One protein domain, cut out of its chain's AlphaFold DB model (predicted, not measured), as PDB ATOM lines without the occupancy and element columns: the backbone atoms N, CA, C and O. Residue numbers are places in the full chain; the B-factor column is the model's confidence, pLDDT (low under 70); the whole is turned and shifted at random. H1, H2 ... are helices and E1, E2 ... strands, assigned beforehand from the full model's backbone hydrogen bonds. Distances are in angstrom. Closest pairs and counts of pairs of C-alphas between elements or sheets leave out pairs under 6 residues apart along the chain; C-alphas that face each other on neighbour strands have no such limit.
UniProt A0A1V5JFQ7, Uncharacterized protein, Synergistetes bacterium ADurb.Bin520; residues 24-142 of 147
ATOM      1  N   LEU A  24     -24.364 -40.289  -8.807       90.56
ATOM      2  CA  LEU A  24     -23.677 -39.412  -7.861       90.56
ATOM      3  C   LEU A  24     -22.265 -39.926  -7.529       90.56
ATOM      4  O   LEU A  24     -22.082 -41.149  -7.433       90.56
ATOM      5  N   PRO A  25     -21.288 -39.025  -7.314       93.50
ATOM      6  CA  PRO A  25     -19.998 -39.389  -6.739       93.50
ATOM      7  C   PRO A  25     -20.165 -39.939  -5.314       93.50
ATOM      8  O   PRO A  25     -21.167 -39.692  -4.644       93.50
ATOM      9  N   GLU A  26     -19.163 -40.672  -4.825       94.44
ATOM     10  CA  GLU A  26     -19.171 -41.176  -3.443       94.44
ATOM     11  C   GLU A  26     -19.197 -40.042  -2.412       94.44
ATOM     12  O   GLU A  26     -19.885 -40.164  -1.403       94.44
ATOM     13  N   ARG A  27     -18.483 -38.942  -2.693       95.31
ATOM     14  CA  ARG A  27     -18.394 -37.770  -1.818       95.31
ATOM     15  C   ARG A  27     -18.859 -36.491  -2.494       95.31
ATOM     16  O   ARG A  27     -18.500 -36.250  -3.649       95.31
ATOM     17  N   GLY A  28     -19.629 -35.696  -1.760       95.12
ATOM     18  CA  GLY A  28     -20.000 -34.332  -2.136       95.12
ATOM     19  C   GLY A  28     -18.947 -33.297  -1.733       95.12
ATOM     20  O   GLY A  28     -17.911 -33.627  -1.155       95.12
ATOM     21  N   ASP A  29     -19.224 -32.030  -2.037       96.25
ATOM     22  CA  ASP A  29     -18.510 -30.875  -1.477       96.25
ATOM     23  C   ASP A  29     -19.465 -30.116  -0.556       96.25
ATOM     24  O   ASP A  29     -20.360 -29.398  -1.018       96.25
ATOM     25  N   VAL A  30     -19.280 -30.302   0.750       97.06
ATOM     26  CA  VAL A  30     -20.025 -29.610   1.798       97.06
ATOM     27  C   VAL A  30     -19.062 -28.752   2.607       97.06
ATOM     28  O   VAL A  30     -18.010 -29.190   3.069       97.06
ATOM     29  N   SER A  31     -19.442 -27.499   2.827       96.19
ATOM     30  CA  SER A  31     -18.725 -26.591   3.715       96.19
ATOM     31  C   SER A  31     -19.698 -25.873   4.632       96.19
ATOM     32  O   SER A  31     -20.873 -25.712   4.311       96.19
ATOM     33  N   PHE A  32     -19.229 -25.424   5.792       96.44
ATOM     34  CA  PHE A  32     -20.053 -24.621   6.684       96.44
ATOM     35  C   PHE A  32     -19.240 -23.541   7.388       96.44
ATOM     36  O   PHE A  32     -18.020 -23.631   7.538       96.44
ATOM     37  N   ARG A  33     -19.941 -22.508   7.844       96.69
ATOM     38  CA  ARG A  33     -19.405 -21.430   8.667       96.69
ATOM     39  C   ARG A  33     -20.379 -21.137   9.795       96.69
ATOM     40  O   ARG A  33     -21.578 -21.044   9.563       96.69
ATOM     41  N   VAL A  34     -19.847 -20.943  10.998       96.19
ATOM     42  CA  VAL A  34     -20.610 -20.394  12.125       96.19
ATOM     43  C   VAL A  34     -20.347 -18.895  12.201       96.19
ATOM     44  O   VAL A  34     -19.203 -18.455  12.097       96.19
ATOM     45  N   VAL A  35     -21.415 -18.124  12.352       92.31
ATOM     46  CA  VAL A  35     -21.399 -16.677  12.543       92.31
ATOM     47  C   VAL A  35     -21.820 -16.429  13.987       92.31
ATOM     48  O   VAL A  35     -23.003 -16.460  14.311       92.31
ATOM     49  N   GLU A  36     -20.835 -16.247  14.867       90.81
ATOM     50  CA  GLU A  36     -21.059 -16.205  16.320       90.81
ATOM     51  C   GLU A  36     -21.948 -15.037  16.753       90.81
ATOM     52  O   GLU A  36     -22.773 -15.203  17.644       90.81
ATOM     53  N   VAL A  37     -21.830 -13.882  16.085       91.06
ATOM     54  CA  VAL A  37     -22.635 -12.687  16.394       91.06
ATOM     55  C   VAL A  37     -24.138 -12.914  16.198       91.06
ATOM     56  O   VAL A  37     -24.932 -12.381  16.967       91.06
ATOM     57  N   ASP A  38     -24.512 -13.755  15.232       89.62
ATOM     58  CA  ASP A  38     -25.910 -14.080  14.917       89.62
ATOM     59  C   ASP A  38     -26.359 -15.403  15.564       89.62
ATOM     60  O   ASP A  38     -27.484 -15.851  15.341       89.62
ATOM     61  N   ASN A  39     -25.454 -16.066  16.296       93.81
ATOM     62  CA  ASN A  39     -25.578 -17.454  16.745       93.81
ATOM     63  C   ASN A  39     -26.152 -18.381  15.653       93.81
ATOM     64  O   ASN A  39     -27.043 -19.204  15.884       93.81
ATOM     65  N   ALA A  40     -25.640 -18.210  14.434       95.75
ATOM     66  CA  ALA A  40     -26.161 -18.830  13.224       95.75
ATOM     67  C   ALA A  40     -25.085 -19.644  12.509       95.75
ATOM     68  O   ALA A  40     -23.885 -19.413  12.675       95.75
ATOM     69  N   ALA A  41     -25.503 -20.565  11.645       97.31
ATOM     70  CA  ALA A  41     -24.600 -21.215  10.703       97.31
ATOM     71  C   ALA A  41     -25.098 -21.110   9.263       97.31
ATOM     72  O   ALA A  41     -26.298 -21.167   8.991       97.31
ATOM     73  N   SER A  42     -24.159 -21.013   8.328       95.44
ATOM     74  CA  SER A  42     -24.400 -21.254   6.911       95.44
ATOM     75  C   SER A  42     -23.724 -22.554   6.496       95.44
ATOM     76  O   SER A  42     -22.556 -22.779   6.803       95.44
ATOM     77  N   VAL A  43     -24.463 -23.410   5.803       96.81
ATOM     78  CA  VAL A  43     -23.997 -24.664   5.217       96.81
ATOM     79  C   VAL A  43     -24.169 -24.550   3.705       96.81
ATOM     80  O   VAL A  43     -25.251 -24.233   3.216       96.81
ATOM     81  N   GLU A  44     -23.104 -24.765   2.951       95.88
ATOM     82  CA  GLU A  44     -23.107 -24.734   1.493       95.88
ATOM     83  C   GLU A  44     -22.756 -26.121   0.965       95.88
ATOM     84  O   GLU A  44     -21.654 -26.611   1.206       95.88
ATOM     85  N   VAL A  45     -23.687 -26.722   0.224       96.31
ATOM     86  CA  VAL A  45     -23.430 -27.893  -0.615       96.31
ATOM     87  C   VAL A  45     -23.141 -27.385  -2.023       96.31
ATOM     88  O   VAL A  45     -23.985 -26.719  -2.625       96.31
ATOM     89  N   ARG A  46     -21.939 -27.649  -2.541       94.06
ATOM     90  CA  ARG A  46     -21.544 -27.281  -3.912       94.06
ATOM     91  C   ARG A  46     -21.738 -28.413  -4.909       94.06
ATOM     92  O   ARG A  46     -21.945 -28.131  -6.082       94.06
ATOM     93  N   SER A  47     -21.687 -29.658  -4.445       94.81
ATOM     94  CA  SER A  47     -22.031 -30.849  -5.221       94.81
ATOM     95  C   SER A  47     -22.558 -31.942  -4.299       94.81
ATOM     96  O   SER A  47     -22.108 -32.075  -3.157       94.81
ATOM     97  N   VAL A  48     -23.521 -32.722  -4.785       95.94
ATOM     98  CA  VAL A  48     -24.154 -33.789  -4.006       95.94
ATOM     99  C   VAL A  48     -23.417 -35.110  -4.220       95.94
ATOM    100  O   VAL A  48     -23.309 -35.608  -5.338       95.94
ATOM    101  N   GLY A  49     -22.937 -35.704  -3.126       96.62
ATOM    102  CA  GLY A  49     -22.441 -37.079  -3.094       96.62
ATOM    103  C   GLY A  49     -23.400 -38.031  -2.390       96.62
ATOM    104  O   GLY A  49     -24.349 -37.609  -1.724       96.62
ATOM    105  N   ARG A  50     -23.131 -39.334  -2.509       95.50
ATOM    106  CA  ARG A  50     -23.892 -40.399  -1.824       95.50
ATOM    107  C   ARG A  50     -23.836 -40.285  -0.300       95.50
ATOM    108  O   ARG A  50     -24.750 -40.735   0.384       95.50
ATOM    109  N   ASP A  51     -22.782 -39.677   0.229       95.88
ATOM    110  CA  ASP A  51     -22.587 -39.408   1.650       95.88
ATOM    111  C   ASP A  51     -23.337 -38.171   2.166       95.88
ATOM    112  O   ASP A  51     -23.491 -38.038   3.383       95.88
ATOM    113  N   GLY A  52     -23.855 -37.307   1.286       95.12
ATOM    114  CA  GLY A  52     -24.329 -35.965   1.641       95.12
ATOM    115  C   GLY A  52     -25.381 -35.936   2.750       95.12
ATOM    116  O   GLY A  52     -25.303 -35.109   3.654       95.12
ATOM    117  N   ALA A  53     -26.331 -36.877   2.753       95.62
ATOM    118  CA  ALA A  53     -27.329 -36.968   3.822       95.62
ATOM    119  C   ALA A  53     -26.693 -37.310   5.182       95.62
ATOM    120  O   ALA A  53     -27.076 -36.751   6.210       95.62
ATOM    121  N   SER A  54     -25.709 -38.212   5.188       95.94
ATOM    122  CA  SER A  54     -25.009 -38.634   6.404       95.94
ATOM    123  C   SER A  54     -24.057 -37.556   6.929       95.94
ATOM    124  O   SER A  54     -24.016 -37.312   8.135       95.94
ATOM    125  N   GLU A  55     -23.347 -36.868   6.032       97.06
ATOM    126  CA  GLU A  55     -22.459 -35.756   6.368       97.06
ATOM    127  C   GLU A  55     -23.252 -34.581   6.951       97.06
ATOM    128  O   GLU A  55     -22.922 -34.074   8.026       97.06
ATOM    129  N   LEU A  56     -24.359 -34.200   6.308       97.56
ATOM    130  CA  LEU A  56     -25.219 -33.130   6.802       97.56
ATOM    131  C   LEU A  56     -25.845 -33.477   8.150       97.56
ATOM    132  O   LEU A  56     -25.827 -32.629   9.034       97.56
ATOM    133  N   ALA A  57     -26.286 -34.718   8.374       96.25
ATOM    134  CA  ALA A  57     -26.782 -35.141   9.684       96.25
ATOM    135  C   ALA A  57     -25.720 -34.988  10.794       96.25
ATOM    136  O   ALA A  57     -26.034 -34.568  11.915       96.25
ATOM    137  N   GLN A  58     -24.449 -35.287  10.498       97.00
ATOM    138  CA  GLN A  58     -23.341 -35.073  11.437       97.00
ATOM    139  C   GLN A  58     -23.101 -33.581  11.704       97.00
ATOM    140  O   GLN A  58     -22.967 -33.186  12.867       97.00
ATOM    141  N   ILE A  59     -23.105 -32.748  10.657       97.06
ATOM    142  CA  ILE A  59     -22.969 -31.289  10.772       97.06
ATOM    143  C   ILE A  59     -24.119 -30.711  11.605       97.06
ATOM    144  O   ILE A  59     -23.863 -29.981  12.563       97.06
ATOM    145  N   THR A  60     -25.372 -31.072  11.313       96.62
ATOM    146  CA  THR A  60     -26.558 -30.639  12.067       96.62
ATOM    147  C   THR A  60     -26.427 -31.015  13.535       96.62
ATOM    148  O   THR A  60     -26.582 -30.159  14.405       96.62
ATOM    149  N   ARG A  61     -26.063 -32.268  13.841       96.38
ATOM    150  CA  ARG A  61     -25.869 -32.722  15.225       96.38
ATOM    151  C   ARG A  61     -24.804 -31.902  15.947       96.38
ATOM    152  O   ARG A  61     -25.031 -31.482  17.081       96.38
ATOM    153  N   MET A  62     -23.662 -31.665  15.305       96.88
ATOM    154  CA  MET A  62     -22.585 -30.852  15.865       96.88
ATOM    155  C   MET A  62     -23.058 -29.414  16.141       96.88
ATOM    156  O   MET A  62     -22.808 -28.886  17.225       96.88
ATOM    157  N   LEU A  63     -23.757 -28.777  15.198       96.62
ATOM    158  CA  LEU A  63     -24.270 -27.413  15.362       96.62
ATOM    159  C   LEU A  63     -25.325 -27.324  16.477       96.62
ATOM    160  O   LEU A  63     -25.265 -26.411  17.302       96.62
ATOM    161  N   CYS A  64     -26.217 -28.314  16.576       95.56
ATOM    162  CA  CYS A  64     -27.190 -28.412  17.665       95.56
ATOM    163  C   CYS A  64     -26.510 -28.553  19.035       95.56
ATOM    164  O   CYS A  64     -26.889 -27.872  19.987       95.56
ATOM    165  N   GLN A  65     -25.469 -29.388  19.142       95.50
ATOM    166  CA  GLN A  65     -24.684 -29.550  20.376       95.50
ATOM    167  C   GLN A  65     -23.960 -28.263  20.782       95.50
ATOM    168  O   GLN A  65     -23.840 -27.970  21.970       95.50
ATOM    169  N   ARG A  66     -23.526 -27.469  19.798       94.88
ATOM    170  CA  ARG A  66     -22.941 -26.139  20.004       94.88
ATOM    171  C   ARG A  66     -23.974 -25.055  20.326       94.88
ATOM    172  O   ARG A  66     -23.572 -23.917  20.533       94.88
ATOM    173  N   ARG A  67     -25.267 -25.400  20.397       94.19
ATOM    174  CA  ARG A  67     -26.385 -24.476  20.658       94.19
ATOM    175  C   ARG A  67     -26.451 -23.305  19.676       94.19
ATOM    176  O   ARG A  67     -26.843 -22.206  20.049       94.19
ATOM    177  N   VAL A  68     -26.077 -23.554  18.425       96.50
ATOM    178  CA  VAL A  68     -26.345 -22.608  17.341       96.50
ATOM    179  C   VAL A  68     -27.861 -22.613  17.101       96.50
ATOM    180  O   VAL A  68     -28.454 -23.693  17.017       96.50
ATOM    181  N   ASP A  69     -28.490 -21.439  17.040       94.38
ATOM    182  CA  ASP A  69     -29.956 -21.298  17.076       94.38
ATOM    183  C   ASP A  69     -30.607 -21.687  15.748       94.38
ATOM    184  O   ASP A  69     -31.686 -22.284  15.711       94.38
ATOM    185  N   HIS A  70     -29.958 -21.354  14.633       93.88
ATOM    186  CA  HIS A  70     -30.495 -21.632  13.309       93.88
ATOM    187  C   HIS A  70     -29.409 -21.834  12.256       93.88
ATOM    188  O   HIS A  70     -28.330 -21.237  12.309       93.88
ATOM    189  N   PHE A  71     -29.716 -22.670  11.264       93.88
ATOM    190  CA  PHE A  71     -28.814 -22.983  10.156       93.88
ATOM    191  C   PHE A  71     -29.508 -22.664   8.839       93.88
ATOM    192  O   PHE A  71     -30.635 -23.101   8.612       93.88
ATOM    193  N   ARG A  72     -28.830 -21.945   7.949       95.62
ATOM    194  CA  ARG A  72     -29.209 -21.849   6.537       95.62
ATOM    195  C   ARG A  72     -28.390 -22.857   5.749       95.62
ATOM    196  O   ARG A  72     -27.174 -22.887   5.897       95.62
ATOM    197  N   LEU A  73     -29.034 -23.613   4.874       97.12
ATOM    198  CA  LEU A  73     -28.388 -24.558   3.978       97.12
ATOM    199  C   LEU A  73     -28.702 -24.205   2.523       97.12
ATOM    200  O   LEU A  73     -29.852 -23.922   2.202       97.12
ATOM    201  N   THR A  74     -27.696 -24.212   1.646       96.25
ATOM    202  CA  THR A  74     -27.891 -24.040   0.196       96.25
ATOM    203  C   THR A  74     -27.582 -25.324  -0.564       96.25
ATOM    204  O   THR A  74     -26.477 -25.847  -0.412       96.25
ATOM    205  N   LEU A  75     -28.516 -25.777  -1.406       95.88
ATOM    206  CA  LEU A  75     -28.333 -26.886  -2.350       95.88
ATOM    207  C   LEU A  75     -28.253 -26.370  -3.800       95.88
ATOM    208  O   LEU A  75     -28.990 -25.435  -4.123       95.88
ATOM    209  N   PRO A  76     -27.427 -26.968  -4.674       93.81
ATOM    210  CA  PRO A  76     -27.347 -26.598  -6.091       93.81
ATOM    211  C   PRO A  76     -28.590 -27.087  -6.865       93.81
ATOM    212  O   PRO A  76     -28.870 -28.282  -6.870       93.81
ATOM    213  N   LEU A  77     -29.386 -26.204  -7.487       92.00
ATOM    214  CA  LEU A  77     -30.658 -26.595  -8.138       92.00
ATOM    215  C   LEU A  77     -30.506 -27.424  -9.426       92.00
ATOM    216  O   LEU A  77     -31.417 -28.165  -9.787       92.00
ATOM    217  N   GLY A  78     -29.392 -27.270 -10.122       90.31
ATOM    218  CA  GLY A  78     -28.961 -28.035 -11.289       90.31
ATOM    219  C   GLY A  78     -28.193 -29.320 -10.958       90.31
ATOM    220  O   GLY A  78     -27.997 -30.136 -11.858       90.31
ATOM    221  N   ASP A  79     -27.801 -29.555  -9.700       91.88
ATOM    222  CA  ASP A  79     -27.244 -30.847  -9.289       91.88
ATOM    223  C   ASP A  79     -28.359 -31.915  -9.222       91.88
ATOM    224  O   ASP A  79     -29.358 -31.744  -8.511       91.88
ATOM    225  N   PRO A  80     -28.216 -33.048  -9.934       92.12
ATOM    226  CA  PRO A  80     -29.266 -34.055 -10.027       92.12
ATOM    227  C   PRO A  80     -29.523 -34.812  -8.711       92.12
ATOM    228  O   PRO A  80     -30.555 -35.472  -8.588       92.12
ATOM    229  N   GLY A  81     -28.625 -34.732  -7.722       93.69
ATOM    230  CA  GLY A  81     -28.812 -35.297  -6.382       93.69
ATOM    231  C   GLY A  81     -29.653 -34.421  -5.448       93.69
ATOM    232  O   GLY A  81     -30.178 -34.909  -4.443       93.69
ATOM    233  N   THR A  82     -29.843 -33.141  -5.779       94.25
ATOM    234  CA  THR A  82     -30.559 -32.176  -4.933       94.25
ATOM    235  C   THR A  82     -31.991 -32.582  -4.580       94.25
ATOM    236  O   THR A  82     -32.354 -32.449  -3.408       94.25
ATOM    237  N   PRO A  83     -32.827 -33.117  -5.496       93.00
ATOM    238  CA  PRO A  83     -34.200 -33.493  -5.154       93.00
ATOM    239  C   PRO A  83     -34.306 -34.592  -4.090       93.00
ATOM    240  O   PRO A  83     -35.262 -34.602  -3.314       93.00
ATOM    241  N   GLU A  84     -33.375 -35.547  -4.077       93.38
ATOM    242  CA  GLU A  84     -33.345 -36.628  -3.085       93.38
ATOM    243  C   GLU A  84     -32.792 -36.124  -1.753       93.38
ATOM    244  O   GLU A  84     -33.413 -36.332  -0.707       93.38
ATOM    245  N   LEU A  85     -31.685 -35.377  -1.797       96.06
ATOM    246  CA  LEU A  85     -31.082 -34.800  -0.603       96.06
ATOM    247  C   LEU A  85     -32.035 -33.827   0.106       96.06
ATOM    248  O   LEU A  85     -32.164 -33.880   1.326       96.06
ATOM    249  N   CYS A  86     -32.757 -32.991  -0.644       96.00
ATOM    250  CA  CYS A  86     -33.766 -32.082  -0.097       96.00
ATOM    251  C   CYS A  86     -34.837 -32.840   0.695       96.00
ATOM    252  O   CYS A  86     -35.100 -32.493   1.843       96.00
ATOM    253  N   ARG A  87     -35.403 -33.914   0.126       94.31
ATOM    254  CA  ARG A  87     -36.412 -34.742   0.807       94.31
ATOM    255  C   ARG A  87     -35.866 -35.372   2.089       94.31
ATOM    256  O   ARG A  87     -36.555 -35.389   3.107       94.31
ATOM    257  N   ALA A  88     -34.626 -35.858   2.058       95.12
ATOM    258  CA  ALA A  88     -33.966 -36.409   3.239       95.12
ATOM    259  C   ALA A  88     -33.736 -35.357   4.339       95.12
ATOM    260  O   ALA A  88     -33.828 -35.686   5.521       95.12
ATOM    261  N   LEU A  89     -33.443 -34.107   3.973       96.56
ATOM    262  CA  LEU A  89     -33.261 -33.002   4.920       96.56
ATOM    263  C   LEU A  89     -34.593 -32.508   5.487       96.56
ATOM    264  O   LEU A  89     -34.681 -32.249   6.687       96.56
ATOM    265  N   GLU A  90     -35.637 -32.415   4.663       95.44
ATOM    266  CA  GLU A  90     -36.985 -32.067   5.123       95.44
ATOM    267  C   GLU A  90     -37.499 -33.075   6.157       95.44
ATOM    268  O   GLU A  90     -38.015 -32.681   7.200       95.44
ATOM    269  N   GLY A  91     -37.241 -34.372   5.949       92.38
ATOM    270  CA  GLY A  91     -37.524 -35.417   6.943       92.38
ATOM    271  C   GLY A  91     -36.723 -35.303   8.251       92.38
ATOM    272  O   GLY A  91     -37.067 -35.954   9.233       92.38
ATOM    273  N   GLN A  92     -35.670 -34.481   8.286       90.81
ATOM    274  CA  GLN A  92     -34.864 -34.192   9.479       90.81
ATOM    275  C   GLN A  92     -35.236 -32.860  10.146       90.81
ATOM    276  O   GLN A  92     -34.607 -32.480  11.131       90.81
ATOM    277  N   GLY A  93     -36.240 -32.142   9.638       91.88
ATOM    278  CA  GLY A  93     -36.712 -30.880  10.211       91.88
ATOM    279  C   GLY A  93     -36.158 -29.614   9.560       91.88
ATOM    280  O   GLY A  93     -36.446 -28.505  10.032       91.88
ATOM    281  N   TYR A  94     -35.386 -29.752   8.476       95.69
ATOM    282  CA  TYR A  94     -35.152 -28.629   7.573       95.69
ATOM    283  C   TYR A  94     -36.455 -28.272   6.855       95.69
ATOM    284  O   TYR A  94     -37.313 -29.116   6.635       95.69
ATOM    285  N   PHE A  95     -36.605 -27.021   6.452       94.38
ATOM    286  CA  PHE A  95     -37.757 -26.580   5.676       94.38
ATOM    287  C   PHE A  95     -37.336 -25.571   4.621       94.38
ATOM    288  O   PHE A  95     -36.289 -24.929   4.727       94.38
ATOM    289  N   PHE A  96     -38.168 -25.428   3.595       94.25
ATOM    290  CA  PHE A  96     -37.947 -24.460   2.533       94.25
ATOM    291  C   PHE A  96     -37.857 -23.023   3.065       94.25
ATOM    292  O   PHE A  96     -38.760 -22.550   3.753       94.25
ATOM    293  N   ALA A  97     -36.798 -22.315   2.679       93.56
ATOM    294  CA  ALA A  97     -36.549 -20.925   3.060       93.56
ATOM    295  C   ALA A  97     -36.415 -19.974   1.859       93.56
ATOM    296  O   ALA A  97     -36.387 -18.758   2.048       93.56
ATOM    297  N   GLY A  98     -36.330 -20.492   0.630       93.06
ATOM    298  CA  GLY A  98     -36.292 -19.665  -0.575       93.06
ATOM    299  C   GLY A  98     -35.485 -20.257  -1.724       93.06
ATOM    300  O   GLY A  98     -35.054 -21.410  -1.696       93.06
ATOM    301  N   VAL A  99     -35.261 -19.417  -2.732       92.69
ATOM    302  CA  VAL A  99     -34.342 -19.648  -3.854       92.69
ATOM    303  C   VAL A  99     -33.387 -18.458  -3.912       92.69
ATOM    304  O   VAL A  99     -33.811 -17.317  -3.728       92.69
ATOM    305  N   PHE A 100     -32.097 -18.712  -4.114       88.56
ATOM    306  CA  PHE A 100     -31.074 -17.678  -4.216       88.56
ATOM    307  C   PHE A 100     -30.485 -17.702  -5.618       88.56
ATOM    308  O   PHE A 100     -29.830 -18.670  -6.006       88.56
ATOM    309  N   PHE A 101     -30.719 -16.614  -6.350       84.50
ATOM    310  CA  PHE A 101     -30.234 -16.427  -7.711       84.50
ATOM    311  C   PHE A 101     -28.749 -16.069  -7.674       84.50
ATOM    312  O   PHE A 101     -28.384 -14.947  -7.310       84.50
ATOM    313  N   LYS A 102     -27.863 -17.016  -8.003       69.94
ATOM    314  CA  LYS A 102     -26.402 -16.821  -7.903       69.94
ATOM    315  C   LYS A 102     -25.788 -16.260  -9.197       69.94
ATOM    316  O   LYS A 102     -24.683 -16.649  -9.567       69.94
ATOM    317  N   GLY A 103     -26.422 -15.286  -9.853       67.00
ATOM    318  CA  GLY A 103     -25.834 -14.586 -11.009       67.00
ATOM    319  C   GLY A 103     -25.328 -15.556 -12.100       67.00
ATOM    320  O   GLY A 103     -26.101 -16.397 -12.532       67.00
ATOM    321  N   PRO A 104     -24.058 -15.495 -12.558       54.66
ATOM    322  CA  PRO A 104     -23.528 -16.421 -13.571       54.66
ATOM    323  C   PRO A 104     -23.271 -17.854 -13.057       54.66
ATOM    324  O   PRO A 104     -22.787 -18.692 -13.815       54.66
ATOM    325  N   ARG A 105     -23.523 -18.136 -11.773       61.69
ATOM    326  CA  ARG A 105     -23.494 -19.488 -11.200       61.69
ATOM    327  C   ARG A 105     -24.904 -20.071 -11.164       61.69
ATOM    328  O   ARG A 105     -25.892 -19.357 -11.265       61.69
ATOM    329  N   GLU A 106     -24.960 -21.374 -10.952       81.12
ATOM    330  CA  GLU A 106     -26.190 -22.121 -10.732       81.12
ATOM    331  C   GLU A 106     -26.990 -21.585  -9.532       81.12
ATOM    332  O   GLU A 106     -26.427 -21.302  -8.467       81.12
ATOM    333  N   ASP A 107     -28.304 -21.450  -9.718       91.00
ATOM    334  CA  ASP A 107     -29.234 -21.061  -8.663       91.00
ATOM    335  C   ASP A 107     -29.215 -22.072  -7.513       91.00
ATOM    336  O   ASP A 107     -28.949 -23.262  -7.693       91.00
ATOM    337  N   ALA A 108     -29.513 -21.597  -6.305       93.25
ATOM    338  CA  ALA A 108     -29.489 -22.430  -5.114       93.25
ATOM    339  C   ALA A 108     -30.855 -22.507  -4.435       93.25
ATOM    340  O   ALA A 108     -31.522 -21.492  -4.223       93.25
ATOM    341  N   LEU A 109     -31.232 -23.711  -4.014       95.25
ATOM    342  CA  LEU A 109     -32.343 -23.935  -3.102       95.25
ATOM    343  C   LEU A 109     -31.887 -23.600  -1.682       95.25
ATOM    344  O   LEU A 109     -30.836 -24.068  -1.250       95.25
ATOM    345  N   LEU A 110     -32.680 -22.825  -0.946       95.81
ATOM    346  CA  LEU A 110     -32.420 -22.506   0.453       95.81
ATOM    347  C   LEU A 110     -33.326 -23.338   1.333       95.81
ATOM    348  O   LEU A 110     -34.551 -23.270   1.224       95.81
ATOM    349  N   LEU A 111     -32.701 -24.038   2.264       97.06
ATOM    350  CA  LEU A 111     -33.358 -24.673   3.387       97.06
ATOM    351  C   LEU A 111     -32.933 -23.977   4.679       97.06
ATOM    352  O   LEU A 111     -31.839 -23.411   4.776       97.06
ATOM    353  N   GLN A 112     -33.790 -24.031   5.686       95.88
ATOM    354  CA  GLN A 112     -33.492 -23.550   7.025       95.88
ATOM    355  C   GLN A 112     -33.810 -24.625   8.056       95.88
ATOM    356  O   GLN A 112     -34.742 -25.404   7.893       95.88
ATOM    357  N   TYR A 113     -33.021 -24.651   9.122       95.88
ATOM    358  CA  TYR A 113     -33.253 -25.459  10.308       95.88
ATOM    359  C   TYR A 113     -33.271 -24.546  11.529       95.88
ATOM    360  O   TYR A 113     -32.441 -23.641  11.639       95.88
ATOM    361  N   LEU A 114     -34.206 -24.795  12.443       93.81
ATOM    362  CA  LEU A 114     -34.360 -24.058  13.694       93.81
ATOM    363  C   LEU A 114     -34.132 -25.015  14.867       93.81
ATOM    364  O   LEU A 114     -34.860 -25.994  15.020       93.81
ATOM    365  N   ASN A 115     -33.116 -24.741  15.682       93.75
ATOM    366  CA  ASN A 115     -32.713 -25.570  16.811       93.75
ATOM    367  C   ASN A 115     -33.375 -25.074  18.101       93.75
ATOM    368  O   ASN A 115     -32.886 -24.143  18.730       93.75
ATOM    369  N   ASN A 116     -34.483 -25.707  18.499       85.62
ATOM    370  CA  ASN A 116     -35.254 -25.341  19.698       85.62
ATOM    371  C   ASN A 116     -35.700 -23.865  19.736       85.62
ATOM    372  O   ASN A 116     -35.905 -23.303  20.810       85.62
ATOM    373  N   VAL A 117     -35.861 -23.243  18.565       85.38
ATOM    374  CA  VAL A 117     -36.431 -21.901  18.434       85.38
ATOM    375  C   VAL A 117     -37.940 -22.032  18.253       85.38
ATOM    376  O   VAL A 117     -38.395 -22.731  17.347       85.38
ATOM    377  N   ASP A 118     -38.698 -21.351  19.113       82.88
ATOM    378  CA  ASP A 118     -40.160 -21.311  19.073       82.88
ATOM    379  C   ASP A 118     -40.662 -20.727  17.742       82.88
ATOM    380  O   ASP A 118     -40.304 -19.610  17.351       82.88
ATOM    381  N   ARG A 119     -41.493 -21.496  17.035       82.94
ATOM    382  CA  ARG A 119     -42.032 -21.124  15.725       82.94
ATOM    383  C   ARG A 119     -43.427 -20.543  15.891       82.94
ATOM    384  O   ARG A 119     -44.432 -21.249  15.899       82.94
ATOM    385  N   ARG A 120     -43.508 -19.216  15.949       87.00
ATOM    386  CA  ARG A 120     -44.785 -18.499  16.065       87.00
ATOM    387  C   ARG A 120     -45.453 -18.328  14.711       87.00
ATOM    388  O   ARG A 120     -45.525 -17.233  14.160       87.00
ATOM    389  N   TYR A 121     -45.950 -19.427  14.154       88.50
ATOM    390  CA  TYR A 121     -46.599 -19.419  12.844       88.50
ATOM    391  C   TYR A 121     -47.813 -18.482  12.773       88.50
ATOM    392  O   TYR A 121     -48.132 -17.993  11.692       88.50
ATOM    393  N   GLN A 122     -48.485 -18.228  13.897       87.88
ATOM    394  CA  GLN A 122     -49.589 -17.273  14.007       87.88
ATOM    395  C   GLN A 122     -49.177 -15.816  13.744       87.88
ATOM    396  O   GLN A 122     -50.021 -15.012  13.357       87.88
ATOM    397  N   ASP A 123     -47.895 -15.485  13.911       90.25
ATOM    398  CA  ASP A 123     -47.380 -14.128  13.702       90.25
ATOM    399  C   ASP A 123     -47.059 -13.864  12.216       90.25
ATOM    400  O   ASP A 123     -46.825 -12.719  11.813       90.25
ATOM    401  N   ILE A 124     -47.071 -14.905  11.373       89.75
ATOM    402  CA  ILE A 124     -46.767 -14.807   9.943       89.75
ATOM    403  C   ILE A 124     -47.987 -14.275   9.190       89.75
ATOM    404  O   ILE A 124     -49.017 -14.938   9.061       89.75
ATOM    405  N   LYS A 125     -47.847 -13.074   8.625       92.69
ATOM    406  CA  LYS A 125     -48.861 -12.466   7.757       92.69
ATOM    407  C   LYS A 125     -48.692 -12.967   6.328       92.69
ATOM    408  O   LYS A 125     -47.672 -12.712   5.693       92.69
ATOM    409  N   LEU A 126     -49.704 -13.671   5.835       93.31
ATOM    410  CA  LEU A 126     -49.707 -14.270   4.504       93.31
ATOM    411  C   LEU A 126     -50.429 -13.367   3.507       93.31
ATOM    412  O   LEU A 126     -51.481 -12.808   3.815       93.31
ATOM    413  N   PHE A 127     -49.892 -13.288   2.293       90.38
ATOM    414  CA  PHE A 127     -50.477 -12.536   1.190       90.38
ATOM    415  C   PHE A 127     -50.669 -13.474  -0.003       90.38
ATOM    416  O   PHE A 127     -49.698 -13.876  -0.636       90.38
ATOM    417  N   GLY A 128     -51.925 -13.825  -0.286       88.50
ATOM    418  CA  GLY A 128     -52.302 -14.716  -1.388       88.50
ATOM    419  C   GLY A 128     -52.357 -16.210  -1.021       88.50
ATOM    420  O   GLY A 128     -51.834 -16.621   0.021       88.50
ATOM    421  N   PRO A 129     -53.023 -17.030  -1.853       87.94
ATOM    422  CA  PRO A 129     -53.153 -18.475  -1.642       87.94
ATOM    423  C   PRO A 129     -51.808 -19.219  -1.720       87.94
ATOM    424  O   PRO A 129     -51.577 -20.144  -0.946       87.94
ATOM    425  N   GLU A 130     -50.874 -18.762  -2.559       87.31
ATOM    426  CA  GLU A 130     -49.508 -19.298  -2.677       87.31
ATOM    427  C   GLU A 130     -48.795 -19.330  -1.317       87.31
ATOM    428  O   GLU A 130     -48.134 -20.307  -0.962       87.31
ATOM    429  N   ALA A 131     -48.929 -18.245  -0.549       89.62
ATOM    430  CA  ALA A 131     -48.286 -18.099   0.751       89.62
ATOM    431  C   ALA A 131     -48.873 -19.072   1.787       89.62
ATOM    432  O   ALA A 131     -48.151 -19.550   2.660       89.62
ATOM    433  N   GLN A 132     -50.165 -19.400   1.677       91.62
ATOM    434  CA  GLN A 132     -50.830 -20.379   2.542       91.62
ATOM    435  C   GLN A 132     -50.347 -21.800   2.260       91.62
ATOM    436  O   GLN A 132     -50.034 -22.530   3.200       91.62
ATOM    437  N   GLU A 133     -50.225 -22.173   0.985       91.00
ATOM    438  CA  GLU A 133     -49.667 -23.468   0.586       91.00
ATOM    439  C   GLU A 133     -48.215 -23.625   1.051       91.00
ATOM    440  O   GLU A 133     -47.845 -24.658   1.607       91.00
ATOM    441  N   LEU A 134     -47.400 -22.578   0.885       91.56
ATOM    442  CA  LEU A 134     -46.017 -22.571   1.355       91.56
ATOM    443  C   LEU A 134     -45.939 -22.716   2.882       91.56
ATOM    444  O   LEU A 134     -45.143 -23.511   3.381       91.56
ATOM    445  N   LEU A 135     -46.772 -21.993   3.637       92.69
ATOM    446  CA  LEU A 135     -46.803 -22.135   5.093       92.69
ATOM    447  C   LEU A 135     -47.219 -23.552   5.514       92.69
ATOM    448  O   LEU A 135     -46.643 -24.101   6.453       92.69
ATOM    449  N   ALA A 136     -48.196 -24.150   4.828       91.75
ATOM    450  CA  ALA A 136     -48.627 -25.521   5.089       91.75
ATOM    451  C   ALA A 136     -47.493 -26.529   4.838       91.75
ATOM    452  O   ALA A 136     -47.261 -27.395   5.682       91.75
ATOM    453  N   HIS A 137     -46.738 -26.367   3.744       91.25
ATOM    454  CA  HIS A 137     -45.539 -27.166   3.461       91.25
ATOM    455  C   HIS A 137     -44.504 -27.047   4.586       91.25
ATOM    456  O   HIS A 137     -44.079 -28.052   5.145       91.25
ATOM    457  N   VAL A 138     -44.161 -25.817   4.988       91.75
ATOM    458  CA  VAL A 138     -43.181 -25.557   6.058       91.75
ATOM    459  C   VAL A 138     -43.605 -26.167   7.398       91.75
ATOM    460  O   VAL A 138     -42.751 -26.672   8.127       91.75
ATOM    461  N   ARG A 139     -44.900 -26.135   7.738       91.25
ATOM    462  CA  ARG A 139     -45.431 -26.789   8.946       91.25
ATOM    463  C   ARG A 139     -45.327 -28.312   8.875       91.25
ATOM    464  O   ARG A 139     -45.015 -28.930   9.882       91.25
ATOM    465  N   GLY A 140     -45.544 -28.910   7.703       88.50
ATOM    466  CA  GLY A 140     -45.403 -30.357   7.507       88.50
ATOM    467  C   GLY A 140     -43.977 -30.877   7.721       88.50
ATOM    468  O   GLY A 140     -43.799 -32.039   8.074       88.50
ATOM    469  N   CYS A 141     -42.970 -30.018   7.552       87.19
ATOM    470  CA  CYS A 141     -41.570 -30.332   7.840       87.19
ATOM    471  C   CYS A 141     -41.174 -30.083   9.303       87.19
ATOM    472  O   CYS A 141     -40.040 -30.368   9.675       87.19
ATOM    473  N   ASP A 142     -42.035 -29.486  10.129       85.94
ATOM    474  CA  ASP A 142     -41.681 -29.150  11.505       85.94
ATOM    475  C   ASP A 142     -41.759 -30.392  12.408       85.94
ATOM    476  O   ASP A 142     -42.859 -30.901  12.643       85.94
TER     477      ASP A 142
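This is residues 24 to 142 of the 147 residues of an uncharacterized protein of Synergistetes bacterium ADurb.Bin520 (UniProt A0A1V5JFQ7). A twisted sheet of five strands is covered on one face by two helices, H1 and H2, while a third helix, H3, sits beyond the E4 edge at the end of a long looping link. Residues 127 to 133, of which 129 to 133 belong to H3, stick out. The printed part has 119 residues, with named elements in the order E1, E2, H1, E3, H2, E4, E5, H3. The mixed sheet runs E1, E2, E3, E5, E4, and the class is mixed, helices and strands. The whole is compact, with a radius of gyration of the C-alphas of 14.5 A and spans of 42 by 32 by 27 A.

Start at edge strand E1, residues 29 to 35, which forms an antiparallel hairpin with E2, residues 40 to 47; look for N 33 and O 42 at 2.8 A. E3, residues 70 to 76, is parallel to E2, with N 43 and O 72 at 2.8 A. E5, residues 108 to 114, is antiparallel to E3, with N 73 and O 111 at 2.8 A. Edge strand E4, residues 95 to 100, forms a hairpin with E5, with N 97 and O 110 at 2.8 A. H1, residues 52 to 65, lies over E2 and E3 at a height over the sheet of 8.8 A. H2, residues 82 to 90, lies over E3 and, only just, E5, with 3 C-alphas, on the same face: two layers, helices on one face of a sheet. E2, H1, E3 make a strand-helix-strand unit, parallel neighbour strands with a helix between; E3, H2, E4 make a split one, with E5 between the strands; both crossovers are right-handed. H1 touches H2 with residues 52 to 53 alone, the closest C-alphas being those of Ala 53 and Leu 85, 6.2 A apart. H3, residues 129 to 140, only grazes the sheet with residues 134 to 140; the C-alphas of Phe 95 and Val 138 are 5.5 A apart. H3 is apart from H1 and H2. Every O i to N i+4 pair is within hydrogen-bond range in H1 and H3, and 4 of 5 in H2.

Find C-alpha 29 at (-18.510, -30.875, -1.477), where E1 begins; it is 20.2 A long. E2 measures 22.4 A, H1 19.8 A, E3 20.3 A, H2 11.9 A, E4 14.9 A and E5 19.5 A. H3, 16.9 A, ends at C-alpha 140, (-45.403, -30.357, 7.507).

The two C-alphas farthest apart, those of Glu 26 and Lys 125, are 42.8 A apart. The printed part has no cut. The link from E5 to H3, residues 115 to 128, is long. Residues 102 to 105 have pLDDT under 70.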